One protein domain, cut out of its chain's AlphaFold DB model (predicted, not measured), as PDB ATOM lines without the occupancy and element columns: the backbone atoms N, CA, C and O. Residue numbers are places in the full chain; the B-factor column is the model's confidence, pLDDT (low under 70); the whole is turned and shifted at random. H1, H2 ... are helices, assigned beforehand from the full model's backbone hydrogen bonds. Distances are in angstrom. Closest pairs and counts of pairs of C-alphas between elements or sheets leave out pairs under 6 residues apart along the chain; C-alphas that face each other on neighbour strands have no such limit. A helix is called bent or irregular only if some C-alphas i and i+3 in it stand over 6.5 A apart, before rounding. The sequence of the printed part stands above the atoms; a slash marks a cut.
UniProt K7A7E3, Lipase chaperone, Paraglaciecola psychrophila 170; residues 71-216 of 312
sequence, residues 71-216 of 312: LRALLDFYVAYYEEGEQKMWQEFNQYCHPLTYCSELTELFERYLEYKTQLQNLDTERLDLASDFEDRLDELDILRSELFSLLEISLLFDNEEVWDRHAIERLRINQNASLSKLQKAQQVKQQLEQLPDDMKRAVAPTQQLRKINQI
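Overview. This is residues 71 to 216 of the 312 residues of the protein "Lipase chaperone" of Paraglaciecola psychrophila 170 (UniProt K7A7E3). Picture an elongated zigzag of helices: H4 and H5 run side by side in the middle, H1, H2 and H3 gather at one end, and H6 folds back from H5 at the other. H7 comes near H6, and its residues 209 to 216 stick out. The printed part has 146 residues with seven named helices, H1 to H7 in order, and no named strand: all helix. It is loose, with a radius of gyration of the C-alphas of 19.6 A and spans of 57 by 30 by 30 A.

Along the chain. Find C-alpha 71 at (-17.588, -8.755, -21.146), where H1, residues 71 to 84, begins. H2 is residues 86 to 97; H3, residues 103 to 123, is 30.2 A long. H4 is residues 131 to 148, 25.9 A; H5, residues 151 to 176, is 33.0 A, irregular at C-alphas 157 to 160, 7.8 A apart. After H6, residues 182 to 194, comes H7, residues 198 to 216, irregular at C-alphas 203 to 206, 7.2 A apart; it ends at C-alpha 216 at (20.318, -22.394, -7.332).

Arrangement. H1 and H2 form a hairpin, closest at the C-alphas of Tyr 81 and Met 89, 4.7 A. H2 and H3 only just touch, only at the corner, at Cys 97 and Cys 103, C-alphas 5.1 A apart. H1 touches H5 with residues 71 to 72 alone, about perpendicular at 88 degrees; the closest C-alphas are Arg 72 and Leu 157, 4.9 A. H3 and H4 form a hairpin, closest at the C-alphas of Arg 112 and Leu 148, 6.2 A. H4 and H5 form another, a shallow tilt of 7 degrees, opposite ways, closest at the C-alphas of Ala 131 and Arg 173, 5.3 A. H5 and H6 form a hairpin too, closest at the C-alphas of Ile 174 and Lys 185, 6.0 A. H6 and H7 are close but not clearly touching. Every O i to N i+4 pair is within hydrogen-bond range in H2, H4 and H6, against 6 of 10 in H1, 15 of 17 in H3, 19 of 22 in H5 and 13 of 15 in H7.

Size, cuts and confidence. The C-alphas of Pro 99 and Ser 181 are the two farthest apart, 59.6 A. The printed part has no cut and no long link. Look for low confidence at residue 125, under 70.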
ATOM      1  N   LEU A  71     -16.779  -8.868 -19.926       85.31
ATOM      2  CA  LEU A  71     -17.588  -8.755 -21.146       85.31
ATOM      3  C   LEU A  71     -17.059  -9.629 -22.280       85.31
ATOM      4  O   LEU A  71     -17.809 -10.365 -22.917       85.31
ATOM      5  N   ARG A  72     -15.750  -9.595 -22.525       88.38
ATOM      6  CA  ARG A  72     -15.159 -10.408 -23.587       88.38
ATOM      7  C   ARG A  72     -15.328 -11.895 -23.333       88.38
ATOM      8  O   ARG A  72     -15.649 -12.635 -24.260       88.38
ATOM      9  N   ALA A  73     -15.125 -12.326 -22.093       86.88
ATOM     10  CA  ALA A  73     -15.298 -13.721 -21.736       86.88
ATOM     11  C   ALA A  73     -16.750 -14.164 -22.002       86.88
ATOM     12  O   ALA A  73     -16.967 -15.311 -22.386       86.88
ATOM     13  N   LEU A  74     -17.731 -13.258 -21.849       89.50
ATOM     14  CA  LEU A  74     -19.159 -13.541 -22.037       89.50
ATOM     15  C   LEU A  74     -19.440 -13.784 -23.508       89.50
ATOM     16  O   LEU A  74     -20.053 -14.784 -23.875       89.50
ATOM     17  N   LEU A  75     -18.932 -12.894 -24.355       92.69
ATOM     18  CA  LEU A  75     -19.057 -13.052 -25.795       92.69
ATOM     19  C   LEU A  75     -18.321 -14.317 -26.263       92.69
ATOM     20  O   LEU A  75     -18.902 -15.111 -26.997       92.69
ATOM     21  N   ASP A  76     -17.092 -14.561 -25.795       91.88
ATOM     22  CA  ASP A  76     -16.318 -15.766 -26.126       91.88
ATOM     23  C   ASP A  76     -17.018 -17.064 -25.678       91.88
ATOM     24  O   ASP A  76     -16.991 -18.056 -26.410       91.88
ATOM     25  N   PHE A  77     -17.694 -17.058 -24.523       91.75
ATOM     26  CA  PHE A  77     -18.508 -18.183 -24.057       91.75
ATOM     27  C   PHE A  77     -19.617 -18.517 -25.059       91.75
ATOM     28  O   PHE A  77     -19.777 -19.678 -25.436       91.75
ATOM     29  N   TYR A  78     -20.343 -17.512 -25.559       93.31
ATOM     30  CA  TYR A  78     -21.387 -17.757 -26.553       93.31
ATOM     31  C   TYR A  78     -20.830 -18.128 -27.928       93.31
ATOM     32  O   TYR A  78     -21.392 -19.011 -28.578       93.31
ATOM     33  N   VAL A  79     -19.694 -17.555 -28.342       94.19
ATOM     34  CA  VAL A  79     -18.988 -17.979 -29.567       94.19
ATOM     35  C   VAL A  79     -18.664 -19.476 -29.530       94.19
ATOM     36  O   VAL A  79     -18.725 -20.127 -30.571       94.19
ATOM     37  N   ALA A  80     -18.384 -20.066 -28.363       92.12
ATOM     38  CA  ALA A  80     -18.083 -21.497 -28.261       92.12
ATOM     39  C   ALA A  80     -19.239 -22.402 -28.742       92.12
ATOM     40  O   ALA A  80     -18.987 -23.451 -29.338       92.12
ATOM     41  N   TYR A  81     -20.503 -21.985 -28.589       92.31
ATOM     42  CA  TYR A  81     -21.658 -22.732 -29.115       92.31
ATOM     43  C   TYR A  81     -21.711 -22.782 -30.646       92.31
ATOM     44  O   TYR A  81     -22.472 -23.575 -31.203       92.31
ATOM     45  N   TYR A  82     -20.909 -21.976 -31.345       91.31
ATOM     46  CA  TYR A  82     -20.815 -22.024 -32.801       91.31
ATOM     47  C   TYR A  82     -20.358 -23.404 -33.310       91.31
ATOM     48  O   TYR A  82     -20.739 -23.794 -34.413       91.31
ATOM     49  N   GLU A  83     -19.627 -24.190 -32.505       88.19
ATOM     50  CA  GLU A  83     -19.272 -25.582 -32.839       88.19
ATOM     51  C   GLU A  83     -20.506 -26.481 -33.040       88.19
ATOM     52  O   GLU A  83     -20.491 -27.388 -33.876       88.19
ATOM     53  N   GLU A  84     -21.595 -26.213 -32.316       90.62
ATOM     54  CA  GLU A  84     -22.885 -26.902 -32.465       90.62
ATOM     55  C   GLU A  84     -23.770 -26.272 -33.559       90.62
ATOM     56  O   GLU A  84     -24.805 -26.829 -33.935       90.62
ATOM     57  N   GLY A  85     -23.346 -25.127 -34.096       92.94
ATOM     58  CA  GLY A  85     -23.975 -24.396 -35.188       92.94
ATOM     59  C   GLY A  85     -24.384 -22.974 -34.807       92.94
ATOM     60  O   GLY A  85     -24.795 -22.690 -33.684       92.94
ATOM     61  N   GLU A  86     -24.359 -22.075 -35.791       93.25
ATOM     62  CA  GLU A  86     -24.711 -20.656 -35.624       93.25
ATOM     63  C   GLU A  86     -26.098 -20.453 -34.986       93.25
ATOM     64  O   GLU A  86     -26.280 -19.611 -34.109       93.25
ATOM     65  N   GLN A  87     -27.080 -21.276 -35.370       94.56
ATOM     66  CA  GLN A  87     -28.424 -21.219 -34.795       94.56
ATOM     67  C   GLN A  87     -28.426 -21.528 -33.289       94.56
ATOM     68  O   GLN A  87     -29.196 -20.921 -32.546       94.56
ATOM     69  N   LYS A  88     -27.583 -22.466 -32.840       93.44
ATOM     70  CA  LYS A  88     -27.472 -22.852 -31.431       93.44
ATOM     71  C   LYS A  88     -26.835 -21.728 -30.616       93.44
ATOM     72  O   LYS A  88     -27.394 -21.358 -29.591       93.44
ATOM     73  N   MET A  89     -25.753 -21.130 -31.117       96.12
ATOM     74  CA  MET A  89     -25.134 -19.938 -30.523       96.12
ATOM     75  C   MET A  89     -26.154 -18.815 -30.308       96.12
ATOM     76  O   MET A  89     -26.307 -18.332 -29.187       96.12
ATOM     77  N   TRP A  90     -26.901 -18.441 -31.352       96.06
ATOM     78  CA  TRP A  90     -27.914 -17.391 -31.228       96.06
ATOM     79  C   TRP A  90     -29.063 -17.776 -30.299       96.06
ATOM     80  O   TRP A  90     -29.604 -16.911 -29.619       96.06
ATOM     81  N   GLN A  91     -29.458 -19.048 -30.251       94.38
ATOM     82  CA  GLN A  91     -30.486 -19.503 -29.318       94.38
ATOM     83  C   GLN A  91     -30.047 -19.303 -27.860       94.38
ATOM     84  O   GLN A  91     -30.807 -18.725 -27.085       94.38
ATOM     85  N   GLU A  92     -28.846 -19.759 -27.499       93.25
ATOM     86  CA  GLU A  92     -28.330 -19.664 -26.127       93.25
ATOM     87  C   GLU A  92     -28.077 -18.208 -25.719       93.25
ATOM     88  O   GLU A  92     -28.516 -17.777 -24.653       93.25
ATOM     89  N   PHE A  93     -27.460 -17.418 -26.603       93.31
ATOM     90  CA  PHE A  93     -27.228 -15.995 -26.361       93.31
ATOM     91  C   PHE A  93     -28.544 -15.229 -26.167       93.31
ATOM     92  O   PHE A  93     -28.702 -14.497 -25.192       93.31
ATOM     93  N   ASN A  94     -29.532 -15.436 -27.047       93.62
ATOM     94  CA  ASN A  94     -30.826 -14.760 -26.937       93.62
ATOM     95  C   ASN A  94     -31.592 -15.187 -25.682       93.62
ATOM     96  O   ASN A  94     -32.269 -14.358 -25.082       93.62
ATOM     97  N   GLN A  95     -31.493 -16.453 -25.267       91.69
ATOM     98  CA  GLN A  95     -32.121 -16.931 -24.036       91.69
ATOM     99  C   GLN A  95     -31.571 -16.210 -22.797       91.69
ATOM    100  O   GLN A  95     -32.349 -15.843 -21.917       91.69
ATOM    101  N   TYR A  96     -30.258 -15.980 -22.749       88.62
ATOM    102  CA  TYR A  96     -29.606 -15.208 -21.690       88.62
ATOM    103  C   TYR A  96     -29.929 -13.713 -21.756       88.62
ATOM    104  O   TYR A  96     -30.210 -13.082 -20.740       88.62
ATOM    105  N   CYS A  97     -29.904 -13.155 -22.963       88.56
ATOM    106  CA  CYS A  97     -30.046 -11.730 -23.201       88.56
ATOM    107  C   CYS A  97     -31.489 -11.241 -22.993       88.56
ATOM    108  O   CYS A  97     -31.699 -10.163 -22.451       88.56
ATOM    109  N   HIS A  98     -32.500 -12.038 -23.364       89.75
ATOM    110  CA  HIS A  98     -33.918 -11.652 -23.356       89.75
ATOM    111  C   HIS A  98     -34.451 -10.978 -22.072       89.75
ATOM    112  O   HIS A  98     -35.215 -10.020 -22.203       89.75
ATOM    113  N   PRO A  99     -34.121 -11.432 -20.843       87.50
ATOM    114  CA  PRO A  99     -34.574 -10.765 -19.620       87.50
ATOM    115  C   PRO A  99     -33.892  -9.415 -19.330       87.50
ATOM    116  O   PRO A  99     -34.323  -8.720 -18.409       87.50
ATOM    117  N   LEU A 100     -32.834  -9.048 -20.057       84.62
ATOM    118  CA  LEU A 100     -32.020  -7.859 -19.805       84.62
ATOM    119  C   LEU A 100     -32.600  -6.644 -20.539       84.62
ATOM    120  O   LEU A 100     -33.002  -6.728 -21.700       84.62
ATOM    121  N   THR A 101     -32.615  -5.487 -19.878       85.94
ATOM    122  CA  THR A 101     -33.128  -4.233 -20.458       85.94
ATOM    123  C   THR A 101     -32.280  -3.732 -21.626       85.94
ATOM    124  O   THR A 101     -32.824  -3.119 -22.538       85.94
ATOM    125  N   TYR A 102     -30.984  -4.047 -21.617       83.38
ATOM    126  CA  TYR A 102     -29.985  -3.686 -22.630       83.38
ATOM    127  C   TYR A 102     -29.775  -4.773 -23.701       83.38
ATOM    128  O   TYR A 102     -28.732  -4.837 -24.354       83.38
ATOM    129  N   CYS A 103     -30.718  -5.711 -23.851       88.31
ATOM    130  CA  CYS A 103     -30.499  -6.855 -24.732       88.31
ATOM    131  C   CYS A 103     -30.266  -6.458 -26.200       88.31
ATOM    132  O   CYS A 103     -29.508  -7.119 -26.910       88.31
ATOM    133  N   SER A 104     -30.888  -5.368 -26.657       91.50
ATOM    134  CA  SER A 104     -30.676  -4.864 -28.017       91.50
ATOM    135  C   SER A 104     -29.221  -4.440 -28.219       91.50
ATOM    136  O   SER A 104     -28.571  -4.884 -29.158       91.50
ATOM    137  N   GLU A 105     -28.693  -3.643 -27.296       89.88
ATOM    138  CA  GLU A 105     -27.334  -3.114 -27.310       89.88
ATOM    139  C   GLU A 105     -26.299  -4.242 -27.214       89.88
ATOM    140  O   GLU A 105     -25.337  -4.275 -27.981       89.88
ATOM    141  N   LEU A 106     -26.531  -5.214 -26.325       89.56
ATOM    142  CA  LEU A 106     -25.654  -6.376 -26.179       89.56
ATOM    143  C   LEU A 106     -25.675  -7.269 -27.431       89.56
ATOM    144  O   LEU A 106     -24.637  -7.803 -27.818       89.56
ATOM    145  N   THR A 107     -26.829  -7.407 -28.088       94.31
ATOM    146  CA  THR A 107     -26.950  -8.136 -29.360       94.31
ATOM    147  C   THR A 107     -26.162  -7.438 -30.466       94.31
ATOM    148  O   THR A 107     -25.362  -8.086 -31.136       94.31
ATOM    149  N   GLU A 108     -26.315  -6.120 -30.620       95.44
ATOM    150  CA  GLU A 108     -25.562  -5.334 -31.607       95.44
ATOM    151  C   GLU A 108     -24.047  -5.407 -31.367       95.44
ATOM    152  O   GLU A 108     -23.265  -5.512 -32.315       95.44
ATOM    153  N   LEU A 109     -23.616  -5.375 -30.103       94.81
ATOM    154  CA  LEU A 109     -22.217  -5.578 -29.742       94.81
ATOM    155  C   LEU A 109     -21.738  -6.986 -30.116       94.81
ATOM    156  O   LEU A 109     -20.649  -7.131 -30.674       94.81
ATOM    157  N   PHE A 110     -22.535  -8.020 -29.837       95.88
ATOM    158  CA  PHE A 110     -22.170  -9.397 -30.160       95.88
ATOM    159  C   PHE A 110     -22.044  -9.614 -31.673       95.88
ATOM    160  O   PHE A 110     -21.095 -10.258 -32.114       95.88
ATOM    161  N   GLU A 111     -22.910  -9.003 -32.486       96.94
ATOM    162  CA  GLU A 111     -22.776  -9.009 -33.950       96.94
ATOM    163  C   GLU A 111     -21.447  -8.384 -34.408       96.94
ATOM    164  O   GLU A 111     -20.714  -9.000 -35.187       96.94
ATOM    165  N   ARG A 112     -21.081  -7.200 -33.886       97.56
ATOM    166  CA  ARG A 112     -19.780  -6.562 -34.187       97.56
ATOM    167  C   ARG A 112     -18.599  -7.397 -33.693       97.56
ATOM    168  O   ARG A 112     -17.554  -7.437 -34.339       97.56
ATOM    169  N   TYR A 113     -18.766  -8.111 -32.584       96.44
ATOM    170  CA  TYR A 113     -17.760  -9.032 -32.064       96.44
ATOM    171  C   TYR A 113     -17.555 -10.262 -32.959       96.44
ATOM    172  O   TYR A 113     -16.416 -10.673 -33.189       96.44
ATOM    173  N   LEU A 114     -18.625 -10.828 -33.524       95.88
ATOM    174  CA  LEU A 114     -18.534 -11.910 -34.513       95.88
ATOM    175  C   LEU A 114     -17.866 -11.439 -35.813       95.88
ATOM    176  O   LEU A 114     -17.045 -12.164 -36.386       95.88
ATOM    177  N   GLU A 115     -18.165 -10.214 -36.248       95.81
ATOM    178  CA  GLU A 115     -17.486  -9.577 -37.379       95.81
ATOM    179  C   GLU A 115     -15.984  -9.414 -37.096       95.81
ATOM    180  O   GLU A 115     -15.156  -9.853 -37.895       95.81
ATOM    181  N   TYR A 116     -15.617  -8.907 -35.914       95.81
ATOM    182  CA  TYR A 116     -14.223  -8.826 -35.466       95.81
ATOM    183  C   TYR A 116     -13.518 -10.189 -35.524       95.81
ATOM    184  O   TYR A 116     -12.440 -10.301 -36.107       95.81
ATOM    185  N   LYS A 117     -14.130 -11.256 -34.984       93.00
ATOM    186  CA  LYS A 117     -13.561 -12.619 -35.028       93.00
ATOM    187  C   LYS A 117     -13.373 -13.130 -36.455       93.00
ATOM    188  O   LYS A 117     -12.417 -13.859 -36.715       93.00
ATOM    189  N   THR A 118     -14.266 -12.759 -37.367       91.44
ATOM    190  CA  THR A 118     -14.182 -13.137 -38.782       91.44
ATOM    191  C   THR A 118     -13.034 -12.409 -39.475       91.44
ATOM    192  O   THR A 118     -12.221 -13.044 -40.147       91.44
ATOM    193  N   GLN A 119     -12.909 -11.094 -39.278       91.50
ATOM    194  CA  GLN A 119     -11.814 -10.309 -39.856       91.50
ATOM    195  C   GLN A 119     -10.449 -10.696 -39.272       91.50
ATOM    196  O   GLN A 119      -9.463 -10.766 -40.008       91.50
ATOM    197  N   LEU A 120     -10.404 -11.057 -37.985       90.38
ATOM    198  CA  LEU A 120      -9.195 -11.526 -37.312       90.38
ATOM    199  C   LEU A 120      -8.576 -12.758 -37.992       90.38
ATOM    200  O   LEU A 120      -7.353 -12.852 -38.075       90.38
ATOM    201  N   GLN A 121      -9.389 -13.672 -38.534       85.81
ATOM    202  CA  GLN A 121      -8.883 -14.847 -39.262       85.81
ATOM    203  C   GLN A 121      -8.072 -14.481 -40.502       85.81
ATOM    204  O   GLN A 121      -7.152 -15.208 -40.869       85.81
ATOM    205  N   ASN A 122      -8.414 -13.371 -41.155       80.81
ATOM    206  CA  ASN A 122      -7.716 -12.929 -42.357       80.81
ATOM    207  C   ASN A 122      -6.350 -12.333 -42.013       80.81
ATOM    208  O   ASN A 122      -5.394 -12.517 -42.766       80.81
ATOM    209  N   LEU A 123      -6.251 -11.675 -40.854       79.31
ATOM    210  CA  LEU A 123      -4.992 -11.149 -40.347       79.31
ATOM    211  C   LEU A 123      -4.061 -12.292 -39.901       79.31
ATOM    212  O   LEU A 123      -2.856 -12.230 -40.118       79.31
ATOM    213  N   ASP A 124      -4.579 -13.382 -39.325       72.44
ATOM    214  CA  ASP A 124      -3.771 -14.420 -38.650       72.44
ATOM    215  C   ASP A 124      -3.070 -15.447 -39.556       72.44
ATOM    216  O   ASP A 124      -2.765 -16.569 -39.154       72.44
ATOM    217  N   THR A 125      -2.813 -15.082 -40.810       67.19
ATOM    218  CA  THR A 125      -2.314 -16.014 -41.831       67.19
ATOM    219  C   THR A 125      -0.789 -16.054 -41.950       67.19
ATOM    220  O   THR A 125      -0.245 -16.987 -42.552       67.19
ATOM    221  N   GLU A 126      -0.081 -15.096 -41.349       75.50
ATOM    222  CA  GLU A 126       1.372 -14.959 -41.462       75.50
ATOM    223  C   GLU A 126       2.116 -15.428 -40.208       75.50
ATOM    224  O   GLU A 126       1.673 -15.266 -39.071       75.50
ATOM    225  N   ARG A 127       3.297 -16.019 -40.413       74.94
ATOM    226  CA  ARG A 127       4.174 -16.403 -39.308       74.94
ATOM    227  C   ARG A 127       4.949 -15.180 -38.825       74.94
ATOM    228  O   ARG A 127       5.838 -14.712 -39.529       74.94
ATOM    229  N   LEU A 128       4.681 -14.769 -37.592       82.81
ATOM    230  CA  LEU A 128       5.398 -13.698 -36.904       82.81
ATOM    231  C   LEU A 128       6.600 -14.276 -36.145       82.81
ATOM    232  O   LEU A 128       6.452 -15.220 -35.365       82.81
ATOM    233  N   ASP A 129       7.794 -13.729 -36.377       82.00
ATOM    234  CA  ASP A 129       9.026 -14.191 -35.722       82.00
ATOM    235  C   ASP A 129       9.738 -13.050 -34.972       82.00
ATOM    236  O   ASP A 129      10.380 -13.311 -33.949       82.00
ATOM    237  N   LEU A 130       9.649 -11.800 -35.435       89.69
ATOM    238  CA  LEU A 130      10.297 -10.640 -34.817       89.69
ATOM    239  C   LEU A 130       9.332  -9.867 -33.921       89.69
ATOM    240  O   LEU A 130       8.141  -9.803 -34.190       89.69
ATOM    241  N   ALA A 131       9.861  -9.229 -32.874       90.00
ATOM    242  CA  ALA A 131       9.063  -8.352 -32.018       90.00
ATOM    243  C   ALA A 131       8.362  -7.238 -32.816       90.00
ATOM    244  O   ALA A 131       7.208  -6.956 -32.531       90.00
ATOM    245  N   SER A 132       9.023  -6.682 -33.840       89.06
ATOM    246  CA  SER A 132       8.430  -5.690 -34.746       89.06
ATOM    247  C   SER A 132       7.211  -6.226 -35.492       89.06
ATOM    248  O   SER A 132       6.230  -5.514 -35.608       89.06
ATOM    249  N   ASP A 133       7.235  -7.489 -35.925       90.81
ATOM    250  CA  ASP A 133       6.111  -8.082 -36.661       90.81
ATOM    251  C   ASP A 133       4.865  -8.178 -35.757       90.81
ATOM    252  O   ASP A 133       3.736  -7.999 -36.203       90.81
ATOM    253  N   PHE A 134       5.067  -8.440 -34.460       89.62
ATOM    254  CA  PHE A 134       3.985  -8.419 -33.473       89.62
ATOM    255  C   PHE A 134       3.523  -6.996 -33.127       89.62
ATOM    256  O   PHE A 134       2.342  -6.814 -32.849       89.62
ATOM    257  N   GLU A 135       4.422  -6.007 -33.118       90.31
ATOM    258  CA  GLU A 135       4.060  -4.593 -32.928       90.31
ATOM    259  C   GLU A 135       3.188  -4.103 -34.088       90.31
ATOM    260  O   GLU A 135       2.089  -3.611 -33.845       90.31
ATOM    261  N   ASP A 136       3.614  -4.348 -35.330       89.88
ATOM    262  CA  ASP A 136       2.851  -4.010 -36.536       89.88
ATOM    263  C   ASP A 136       1.466  -4.681 -36.513       89.88
ATOM    264  O   ASP A 136       0.450  -4.065 -36.837       89.88
ATOM    265  N   ARG A 137       1.394  -5.933 -36.045       89.38
ATOM    266  CA  ARG A 137       0.122  -6.642 -35.888       89.38
ATOM    267  C   ARG A 137      -0.777  -6.033 -34.808       89.38
ATOM    268  O   ARG A 137      -1.994  -6.018 -34.986       89.38
ATOM    269  N   LEU A 138      -0.230  -5.561 -33.688       89.44
ATOM    270  CA  LEU A 138      -1.044  -4.855 -32.694       89.44
ATOM    271  C   LEU A 138      -1.620  -3.562 -33.279       89.44
ATOM    272  O   LEU A 138      -2.800  -3.296 -33.072       89.44
ATOM    273  N   ASP A 139      -0.843  -2.826 -34.072       90.50
ATOM    274  CA  ASP A 139      -1.320  -1.605 -34.726       90.50
ATOM    275  C   ASP A 139      -2.466  -1.896 -35.718       90.50
ATOM    276  O   ASP A 139      -3.471  -1.181 -35.743       90.50
ATOM    277  N   GLU A 140      -2.375  -2.978 -36.502       91.19
ATOM    278  CA  GLU A 140      -3.471  -3.435 -37.374       91.19
ATOM    279  C   GLU A 140      -4.734  -3.808 -36.585       91.19
ATOM    280  O   GLU A 140      -5.852  -3.480 -36.994       91.19
ATOM    281  N   LEU A 141      -4.568  -4.479 -35.440       91.44
ATOM    282  CA  LEU A 141      -5.682  -4.824 -34.558       91.44
ATOM    283  C   LEU A 141      -6.322  -3.582 -33.944       91.44
ATOM    284  O   LEU A 141      -7.546  -3.527 -33.856       91.44
ATOM    285  N   ASP A 142      -5.533  -2.588 -33.549       91.62
ATOM    286  CA  ASP A 142      -6.037  -1.342 -32.972       91.62
ATOM    287  C   ASP A 142      -6.862  -0.551 -33.998       91.62
ATOM    288  O   ASP A 142      -7.940  -0.045 -33.669       91.62
ATOM    289  N   ILE A 143      -6.434  -0.532 -35.268       93.69
ATOM    290  CA  ILE A 143      -7.224   0.033 -36.373       93.69
ATOM    291  C   ILE A 143      -8.548  -0.724 -36.515       93.69
ATOM    292  O   ILE A 143      -9.609  -0.103 -36.432       93.69
ATOM    293  N   LEU A 144      -8.503  -2.053 -36.649       94.06
ATOM    294  CA  LEU A 144      -9.700  -2.889 -36.791       94.06
ATOM    295  C   LEU A 144     -10.685  -2.692 -35.625       94.06
ATOM    296  O   LEU A 144     -11.893  -2.567 -35.826       94.06
ATOM    297  N   ARG A 145     -10.176  -2.633 -34.391       95.00
ATOM    298  CA  ARG A 145     -10.987  -2.393 -33.190       95.00
ATOM    299  C   ARG A 145     -11.638  -1.013 -33.227       95.00
ATOM    300  O   ARG A 145     -12.816  -0.907 -32.907       95.00
ATOM    301  N   SER A 146     -10.909   0.018 -33.659       95.44
ATOM    302  CA  SER A 146     -11.433   1.386 -33.771       95.44
ATOM    303  C   SER A 146     -12.531   1.546 -34.830       95.44
ATOM    304  O   SER A 146     -13.366   2.445 -34.717       95.44
ATOM    305  N   GLU A 147     -12.557   0.673 -35.841       95.94
ATOM    306  CA  GLU A 147     -13.605   0.643 -36.867       95.94
ATOM    307  C   GLU A 147     -14.890  -0.046 -36.379       95.94
ATOM    308  O   GLU A 147     -15.982   0.298 -36.834       95.94
ATOM    309  N   LEU A 148     -14.772  -1.009 -35.456       96.12
ATOM    310  CA  LEU A 148     -15.878  -1.861 -35.005       96.12
ATOM    311  C   LEU A 148     -16.442  -1.487 -33.628       96.12
ATOM    312  O   LEU A 148     -17.584  -1.831 -33.328       96.12
ATOM    313  N   PHE A 149     -15.681  -0.802 -32.779       96.31
ATOM    314  CA  PHE A 149     -16.045  -0.587 -31.381       96.31
ATOM    315  C   PHE A 149     -15.817   0.862 -30.943       96.31
ATOM    316  O   PHE A 149     -14.924   1.563 -31.415       96.31
ATOM    317  N   SER A 150     -16.629   1.317 -29.994       94.06
ATOM    318  CA  SER A 150     -16.403   2.568 -29.271       94.06
ATOM    319  C   SER A 150     -15.219   2.448 -28.308       94.06
ATOM    320  O   SER A 150     -14.842   1.356 -27.897       94.06
ATOM    321  N   LEU A 151     -14.665   3.583 -27.867       90.06
ATOM    322  CA  LEU A 151     -13.548   3.594 -26.909       90.06
ATOM    323  C   LEU A 151     -13.862   2.847 -25.602       90.06
ATOM    324  O   LEU A 151     -12.977   2.209 -25.041       90.06
ATOM    325  N   LEU A 152     -15.110   2.916 -25.129       88.38
ATOM    326  CA  LEU A 152     -15.538   2.189 -23.934       88.38
ATOM    327  C   LEU A 152     -15.546   0.676 -24.182       88.38
ATOM    328  O   LEU A 152     -15.004  -0.078 -23.385       88.38
ATOM    329  N   GLU A 153     -16.121   0.233 -25.300       90.38
ATOM    330  CA  GLU A 153     -16.162  -1.188 -25.662       90.38
ATOM    331  C   GLU A 153     -14.759  -1.748 -25.911       90.38
ATOM    332  O   GLU A 153     -14.481  -2.870 -25.498       90.38
ATOM    333  N   ILE A 154     -13.857  -0.969 -26.523       91.69
ATOM    334  CA  ILE A 154     -12.452  -1.364 -26.698       91.69
ATOM    335  C   ILE A 154     -11.806  -1.615 -25.339       91.69
ATOM    336  O   ILE A 154     -11.203  -2.669 -25.141       91.69
ATOM    337  N   SER A 155     -11.990  -0.682 -24.401       88.19
ATOM    338  CA  SER A 155     -11.416  -0.793 -23.063       88.19
ATOM    339  C   SER A 155     -11.903  -2.049 -22.334       88.19
ATOM    340  O   SER A 155     -11.105  -2.837 -21.831       88.19
ATOM    341  N   LEU A 156     -13.212  -2.306 -22.378       86.06
ATOM    342  CA  LEU A 156     -13.827  -3.469 -21.737       86.06
ATOM    343  C   LEU A 156     -13.439  -4.804 -22.387       86.06
ATOM    344  O   LEU A 156     -13.317  -5.817 -21.701       86.06
ATOM    345  N   LEU A 157     -13.269  -4.830 -23.712       88.25
ATOM    346  CA  LEU A 157     -12.996  -6.062 -24.451       88.25
ATOM    347  C   LEU A 157     -11.502  -6.409 -24.526       88.25
ATOM    348  O   LEU A 157     -11.163  -7.594 -24.607       88.25
ATOM    349  N   PHE A 158     -10.602  -5.421 -24.558       89.62
ATOM    350  CA  PHE A 158      -9.225  -5.651 -25.014       89.62
ATOM    351  C   PHE A 158      -8.120  -5.148 -24.082       89.62
ATOM    352  O   PHE A 158      -7.051  -5.759 -24.116       89.62
ATOM    353  N   ASP A 159      -8.343  -4.146 -23.221       85.62
ATOM    354  CA  ASP A 159      -7.254  -3.518 -22.441       85.62
ATOM    355  C   ASP A 159      -6.448  -4.540 -21.628       85.62
ATOM    356  O   ASP A 159      -5.215  -4.528 -21.625       85.62
ATOM    357  N   ASN A 160      -7.138  -5.480 -20.976       79.81
ATOM    358  CA  ASN A 160      -6.486  -6.500 -20.161       79.81
ATOM    359  C   ASN A 160      -5.542  -7.393 -20.975       79.81
ATOM    360  O   ASN A 160      -4.418  -7.652 -20.542       79.81
ATOM    361  N   GLU A 161      -5.974  -7.868 -22.146       82.62
ATOM    362  CA  GLU A 161      -5.130  -8.698 -23.015       82.62
ATOM    363  C   GLU A 161      -3.999  -7.869 -23.629       82.62
ATOM    364  O   GLU A 161      -2.851  -8.309 -23.657       82.62
ATOM    365  N   GLU A 162      -4.289  -6.637 -24.040       86.31
ATOM    366  CA  GLU A 162      -3.316  -5.769 -24.692       86.31
ATOM    367  C   GLU A 162      -2.119  -5.460 -23.784       86.31
ATOM    368  O   GLU A 162      -0.965  -5.495 -24.225       86.31
ATOM    369  N   VAL A 163      -2.355  -5.228 -22.489       84.94
ATOM    370  CA  VAL A 163      -1.267  -5.036 -21.521       84.94
ATOM    371  C   VAL A 163      -0.389  -6.294 -21.437       84.94
ATOM    372  O   VAL A 163       0.845  -6.191 -21.431       84.94
ATOM    373  N   TRP A 164      -0.984  -7.492 -21.434       86.75
ATOM    374  CA  TRP A 164      -0.233  -8.753 -21.451       86.75
ATOM    375  C   TRP A 164       0.608  -8.913 -22.721       86.75
ATOM    376  O   TRP A 164       1.794  -9.265 -22.621       86.75
ATOM    377  N   ASP A 165       0.025  -8.618 -23.880       89.38
ATOM    378  CA  ASP A 165       0.667  -8.735 -25.189       89.38
ATOM    379  C   ASP A 165       1.835  -7.763 -25.327       89.38
ATOM    380  O   ASP A 165       2.959  -8.186 -25.618       89.38
ATOM    381  N   ARG A 166       1.640  -6.481 -24.995       89.62
ATOM    382  CA  ARG A 166       2.717  -5.476 -25.021       89.62
ATOM    383  C   ARG A 166       3.873  -5.876 -24.102       89.62
ATOM    384  O   ARG A 166       5.047  -5.768 -24.470       89.62
ATOM    385  N   HIS A 167       3.583  -6.434 -22.925       89.94
ATOM    386  CA  HIS A 167       4.627  -6.968 -22.053       89.94
ATOM    387  C   HIS A 167       5.293  -8.244 -22.598       89.94
ATOM    388  O   HIS A 167       6.472  -8.487 -22.307       89.94
ATOM    389  N   ALA A 168       4.593  -9.088 -23.354       89.75
ATOM    390  CA  ALA A 168       5.187 -10.248 -24.012       89.75
ATOM    391  C   ALA A 168       6.128  -9.835 -25.151       89.75
ATOM    392  O   ALA A 168       7.266 -10.319 -25.197       89.75
ATOM    393  N   ILE A 169       5.698  -8.890 -25.984       92.62
ATOM    394  CA  ILE A 169       6.473  -8.305 -27.081       92.62
ATOM    395  C   ILE A 169       7.741  -7.636 -26.549       92.62
ATOM    396  O   ILE A 169       8.833  -7.916 -27.036       92.62
ATOM    397  N   GLU A 170       7.655  -6.856 -25.469       92.25
ATOM    398  CA  GLU A 170       8.838  -6.232 -24.865       92.25
ATOM    399  C   GLU A 170       9.871  -7.277 -24.400       92.25
ATOM    400  O   GLU A 170      11.078  -7.131 -24.624       92.25
ATOM    401  N   ARG A 171       9.427  -8.396 -23.805       92.31
ATOM    402  CA  ARG A 171      10.341  -9.499 -23.449       92.31
ATOM    403  C   ARG A 171      10.954 -10.145 -24.683       92.31
ATOM    404  O   ARG A 171      12.132 -10.517 -24.648       92.31
ATOM    405  N   LEU A 172      10.177 -10.315 -25.749       93.62
ATOM    406  CA  LEU A 172      10.670 -10.840 -27.017       93.62
ATOM    407  C   LEU A 172      11.748  -9.914 -27.592       93.62
ATOM    408  O   LEU A 172      12.846 -10.383 -27.900       93.62
ATOM    409  N   ARG A 173      11.498  -8.603 -27.602       95.00
ATOM    410  CA  ARG A 173      12.428  -7.562 -28.051       95.00
ATOM    411  C   ARG A 173      13.750  -7.597 -27.287       95.00
ATOM    412  O   ARG A 173      14.818  -7.644 -27.904       95.00
ATOM    413  N   ILE A 174      13.712  -7.661 -25.952       94.44
ATOM    414  CA  ILE A 174      14.921  -7.808 -25.118       94.44
ATOM    415  C   ILE A 174      15.699  -9.073 -25.513       94.44
ATOM    416  O   ILE A 174      16.924  -9.046 -25.672       94.44
ATOM    417  N   ASN A 175      14.997 -10.194 -25.699       92.00
ATOM    418  CA  ASN A 175      15.624 -11.468 -26.039       92.00
ATOM    419  C   ASN A 175      16.220 -11.490 -27.452       92.00
ATOM    420  O   ASN A 175      17.266 -12.118 -27.653       92.00
ATOM    421  N   GLN A 176      15.613 -10.788 -28.406       94.19
ATOM    422  CA  GLN A 176      16.080 -10.696 -29.791       94.19
ATOM    423  C   GLN A 176      17.203  -9.675 -29.981       94.19
ATOM    424  O   GLN A 176      17.987  -9.801 -30.919       94.19
ATOM    425  N   ASN A 177      17.362  -8.716 -29.065       95.50
ATOM    426  CA  ASN A 177      18.392  -7.691 -29.178       95.50
ATOM    427  C   ASN A 177      19.812  -8.300 -29.198       95.50
ATOM    428  O   ASN A 177      20.324  -8.789 -28.186       95.50
ATOM    429  N   ALA A 178      20.467  -8.268 -30.360       94.19
ATOM    430  CA  ALA A 178      21.789  -8.857 -30.568       94.19
ATOM    431  C   ALA A 178      22.928  -8.081 -29.879       94.19
ATOM    432  O   ALA A 178      24.000  -8.643 -29.664       94.19
ATOM    433  N   SER A 179      22.700  -6.819 -29.498       96.38
ATOM    434  CA  SER A 179      23.699  -5.992 -28.803       96.38
ATOM    435  C   SER A 179      23.848  -6.332 -27.313       96.38
ATOM    436  O   SER A 179      24.816  -5.916 -26.678       96.38
ATOM    437  N   LEU A 180      22.914  -7.106 -26.750       95.62
ATOM    438  CA  LEU A 180      22.905  -7.461 -25.335       95.62
ATOM    439  C   LEU A 180      23.519  -8.840 -25.093       95.62
ATOM    440  O   LEU A 180      23.138  -9.844 -25.703       95.62
ATOM    441  N   SER A 181      24.410  -8.915 -24.107       94.88
ATOM    442  CA  SER A 181      24.872 -10.189 -23.553       94.88
ATOM    443  C   SER A 181      23.739 -10.936 -22.838       94.88
ATOM    444  O   SER A 181      22.741 -10.350 -22.416       94.88
ATOM    445  N   LYS A 182      23.915 -12.247 -22.617       88.56
ATOM    446  CA  LYS A 182      22.948 -13.069 -21.863       88.56
ATOM    447  C   LYS A 182      22.639 -12.496 -20.474       88.56
ATOM    448  O   LYS A 182      21.490 -12.540 -20.043       88.56
ATOM    449  N   LEU A 183      23.649 -11.948 -19.793       87.94
ATOM    450  CA  LEU A 183      23.485 -11.342 -18.472       87.94
ATOM    451  C   LEU A 183      22.650 -10.058 -18.546       87.94
ATOM    452  O   LEU A 183      21.720  -9.895 -17.762       87.94
ATOM    453  N   GLN A 184      22.938  -9.188 -19.517       92.94
ATOM    454  CA  GLN A 184      22.185  -7.946 -19.719       92.94
ATOM    455  C   GLN A 184      20.722  -8.224 -20.082       92.94
ATOM    456  O   GLN A 184      19.831  -7.597 -19.519       92.94
ATOM    457  N   LYS A 185      20.458  -9.218 -20.942       92.62
ATOM    458  CA  LYS A 185      19.088  -9.664 -21.254       92.62
ATOM    459  C   LYS A 185      18.346 -10.132 -20.008       92.62
ATOM    460  O   LYS A 185      17.218  -9.718 -19.768       92.62
ATOM    461  N   ALA A 186      18.987 -10.962 -19.182       87.75
ATOM    462  CA  ALA A 186      18.389 -11.445 -17.941       87.75
ATOM    463  C   ALA A 186      18.068 -10.302 -16.962       87.75
ATOM    464  O   ALA A 186      17.014 -10.325 -16.330       87.75
ATOM    465  N   GLN A 187      18.946  -9.300 -16.858       90.31
ATOM    466  CA  GLN A 187      18.728  -8.118 -16.022       90.31
ATOM    467  C   GLN A 187      17.570  -7.254 -16.532       90.31
ATOM    468  O   GLN A 187      16.708  -6.886 -15.739       90.31
ATOM    469  N   GLN A 188      17.507  -6.983 -17.837       94.00
ATOM    470  CA  GLN A 188      16.419  -6.196 -18.421       94.00
ATOM    471  C   GLN A 188      15.068  -6.904 -18.313       94.00
ATOM    472  O   GLN A 188      14.089  -6.288 -17.908       94.00
ATOM    473  N   VAL A 189      15.012  -8.216 -18.575       91.31
ATOM    474  CA  VAL A 189      13.784  -9.001 -18.360       91.31
ATOM    475  C   VAL A 189      13.364  -8.955 -16.891       91.31
ATOM    476  O   VAL A 189      12.182  -8.818 -16.603       91.31
ATOM    477  N   LYS A 190      14.310  -9.033 -15.945       88.31
ATOM    478  CA  LYS A 190      13.990  -8.912 -14.517       88.31
ATOM    479  C   LYS A 190      13.364  -7.549 -14.192       88.31
ATOM    480  O   LYS A 190      12.320  -7.518 -13.553       88.31
ATOM    481  N   GLN A 191      13.965  -6.457 -14.660       90.75
ATOM    482  CA  GLN A 191      13.444  -5.099 -14.455       90.75
ATOM    483  C   GLN A 191      12.051  -4.922 -15.067       90.75
ATOM    484  O   GLN A 191      11.165  -4.359 -14.434       90.75
ATOM    485  N   GLN A 192      11.834  -5.458 -16.268       91.12
ATOM    486  CA  GLN A 192      10.535  -5.413 -16.933       91.12
ATOM    487  C   GLN A 192       9.455  -6.160 -16.139       91.12
ATOM    488  O   GLN A 192       8.347  -5.660 -15.973       91.12
ATOM    489  N   LEU A 193       9.789  -7.325 -15.582       87.94
ATOM    490  CA  LEU A 193       8.874  -8.091 -14.735       87.94
ATOM    491  C   LEU A 193       8.553  -7.376 -13.409       87.94
ATOM    492  O   LEU A 193       7.456  -7.534 -12.878       87.94
ATOM    493  N   GLU A 194       9.477  -6.574 -12.877       87.62
ATOM    494  CA  GLU A 194       9.258  -5.741 -11.684       87.62
ATOM    495  C   GLU A 194       8.322  -4.546 -11.953       87.62
ATOM    496  O   GLU A 194       7.732  -4.009 -11.014       87.62
ATOM    497  N   GLN A 195       8.140  -4.156 -13.217       87.69
ATOM    498  CA  GLN A 195       7.255  -3.062 -13.637       87.69
ATOM    499  C   GLN A 195       5.833  -3.518 -13.986       87.69
ATOM    500  O   GLN A 195       4.971  -2.671 -14.195       87.69
ATOM    501  N   LEU A 196       5.572  -4.829 -14.013       87.50
ATOM    502  CA  LEU A 196       4.235  -5.364 -14.275       87.50
ATOM    503  C   LEU A 196       3.203  -4.897 -13.224       87.50
ATOM    504  O   LEU A 196       3.568  -4.711 -12.054       87.50
ATOM    505  N   PRO A 197       1.917  -4.787 -13.598       88.44
ATOM    506  CA  PRO A 197       0.807  -4.694 -12.649       88.44
ATOM    507  C   PRO A 197       0.803  -5.851 -11.629       88.44
ATOM    508  O   PRO A 197       1.358  -6.925 -11.880       88.44
ATOM    509  N   ASP A 198       0.225  -5.642 -10.443       87.25
ATOM    510  CA  ASP A 198       0.345  -6.586  -9.319       87.25
ATOM    511  C   ASP A 198      -0.339  -7.941  -9.564       87.25
ATOM    512  O   ASP A 198       0.149  -8.981  -9.116       87.25
ATOM    513  N   ASP A 199      -1.466  -7.948 -10.266       82.19
ATOM    514  CA  ASP A 199      -2.156  -9.145 -10.749       82.19
ATOM    515  C   ASP A 199      -1.275  -9.940 -11.724       82.19
ATOM    516  O   ASP A 199      -1.061 -11.141 -11.526       82.19
ATOM    517  N   MET A 200      -0.644  -9.254 -12.679       84.44
ATOM    518  CA  MET A 200       0.265  -9.874 -13.635       84.44
ATOM    519  C   MET A 200       1.518 -10.422 -12.955       84.44
ATOM    520  O   MET A 200       1.940 -11.549 -13.233       84.44
ATOM    521  N   LYS A 201       2.092  -9.675 -12.001       88.31
ATOM    522  CA  LYS A 201       3.212 -10.134 -11.162       88.31
ATOM    523  C   LYS A 201       2.875 -11.433 -10.444       88.31
ATOM    524  O   LYS A 201       3.691 -12.355 -10.453       88.31
ATOM    525  N   ARG A 202       1.685 -11.525  -9.838       87.88
ATOM    526  CA  ARG A 202       1.227 -12.750  -9.163       87.88
ATOM    527  C   ARG A 202       1.112 -13.918 -10.139       87.88
ATOM    528  O   ARG A 202       1.582 -15.005  -9.811       87.88
ATOM    529  N   ALA A 203       0.567 -13.695 -11.333       83.38
ATOM    530  CA  ALA A 203       0.414 -14.738 -12.344       83.38
ATOM    531  C   ALA A 203       1.765 -15.289 -12.852       83.38
ATOM    532  O   ALA A 203       1.901 -16.496 -13.059       83.38
ATOM    533  N   VAL A 204       2.799 -14.449 -12.988       84.56
ATOM    534  CA  VAL A 204       4.134 -14.901 -13.442       84.56
ATOM    535  C   VAL A 204       5.054 -15.381 -12.312       84.56
ATOM    536  O   VAL A 204       6.075 -16.025 -12.587       84.56
ATOM    537  N   ALA A 205       4.730 -15.090 -11.048       86.94
ATOM    538  CA  ALA A 205       5.578 -15.396  -9.895       86.94
ATOM    539  C   ALA A 205       5.973 -16.884  -9.783       86.94
ATOM    540  O   ALA A 205       7.165 -17.141  -9.597       86.94
ATOM    541  N   PRO A 206       5.075 -17.876  -9.963       86.94
ATOM    542  CA  PRO A 206       5.454 -19.291  -9.876       86.94
ATOM    543  C   PRO A 206       6.544 -19.677 -10.883       86.94
ATOM    544  O   PRO A 206       7.517 -20.352 -10.542       86.94
ATOM    545  N   THR A 207       6.440 -19.178 -12.118       85.19
ATOM    546  CA  THR A 207       7.442 -19.406 -13.166       85.19
ATOM    547  C   THR A 207       8.784 -18.771 -12.800       85.19
ATOM    548  O   THR A 207       9.839 -19.375 -13.010       85.19
ATOM    549  N   GLN A 208       8.777 -17.568 -12.215       85.12
ATOM    550  CA  GLN A 208      10.001 -16.915 -11.742       85.12
ATOM    551  C   GLN A 208      10.654 -17.682 -10.586       85.12
ATOM    552  O   GLN A 208      11.870 -17.884 -10.593       85.12
ATOM    553  N   GLN A 209       9.856 -18.144  -9.623       89.19
ATOM    554  CA  GLN A 209      10.327 -18.940  -8.492       89.19
ATOM    555  C   GLN A 209      10.957 -20.250  -8.973       89.19
ATOM    556  O   GLN A 209      12.082 -20.560  -8.587       89.19
ATOM    557  N   LEU A 210      10.306 -20.967  -9.896       87.62
ATOM    558  CA  LEU A 210      10.856 -22.192 -10.482       87.62
ATOM    559  C   LEU A 210      12.190 -21.940 -11.200       87.62
ATOM    560  O   LEU A 210      13.134 -22.716 -11.053       87.62
ATOM    561  N   ARG A 211      12.303 -20.838 -11.953       85.25
ATOM    562  CA  ARG A 211      13.570 -20.453 -12.594       85.25
ATOM    563  C   ARG A 211      14.677 -20.206 -11.572       85.25
ATOM    564  O   ARG A 211      15.786 -20.688 -11.789       85.25
ATOM    565  N   LYS A 212      14.385 -19.498 -10.477       87.25
ATOM    566  CA  LYS A 212      15.346 -19.270  -9.386       87.25
ATOM    567  C   LYS A 212      15.778 -20.580  -8.727       87.25
ATOM    568  O   LYS A 212      16.971 -20.797  -8.554       87.25
ATOM    569  N   ILE A 213      14.831 -21.472  -8.422       89.44
ATOM    570  CA  ILE A 213      15.121 -22.797  -7.853       89.44
ATOM    571  C   ILE A 213      16.086 -23.555  -8.767       89.44
ATOM    572  O   ILE A 213      17.133 -24.002  -8.309       89.44
ATOM    573  N   ASN A 214      15.788 -23.629 -10.066       85.31
ATOM    574  CA  ASN A 214      16.658 -24.303 -11.031       85.31
ATOM    575  C   ASN A 214      18.049 -23.656 -11.107       85.31
ATOM    576  O   ASN A 214      19.043 -24.364 -11.185       85.31
ATOM    577  N   GLN A 215      18.148 -22.324 -11.041       85.31
ATOM    578  CA  GLN A 215      19.442 -21.634 -11.010       85.31
ATOM    579  C   GLN A 215      20.264 -21.992  -9.766       85.31
ATOM    580  O   GLN A 215      21.459 -22.255  -9.888       85.31
ATOM    581  N   ILE A 216      19.643 -22.028  -8.585       87.06
ATOM    582  CA  ILE A 216      20.318 -22.394  -7.332       87.06
ATOM    583  C   ILE A 216      20.767 -23.858  -7.387       87.06
ATOM    584  O   ILE A 216      21.941 -24.154  -7.177       87.06
TER     585      ILE A 216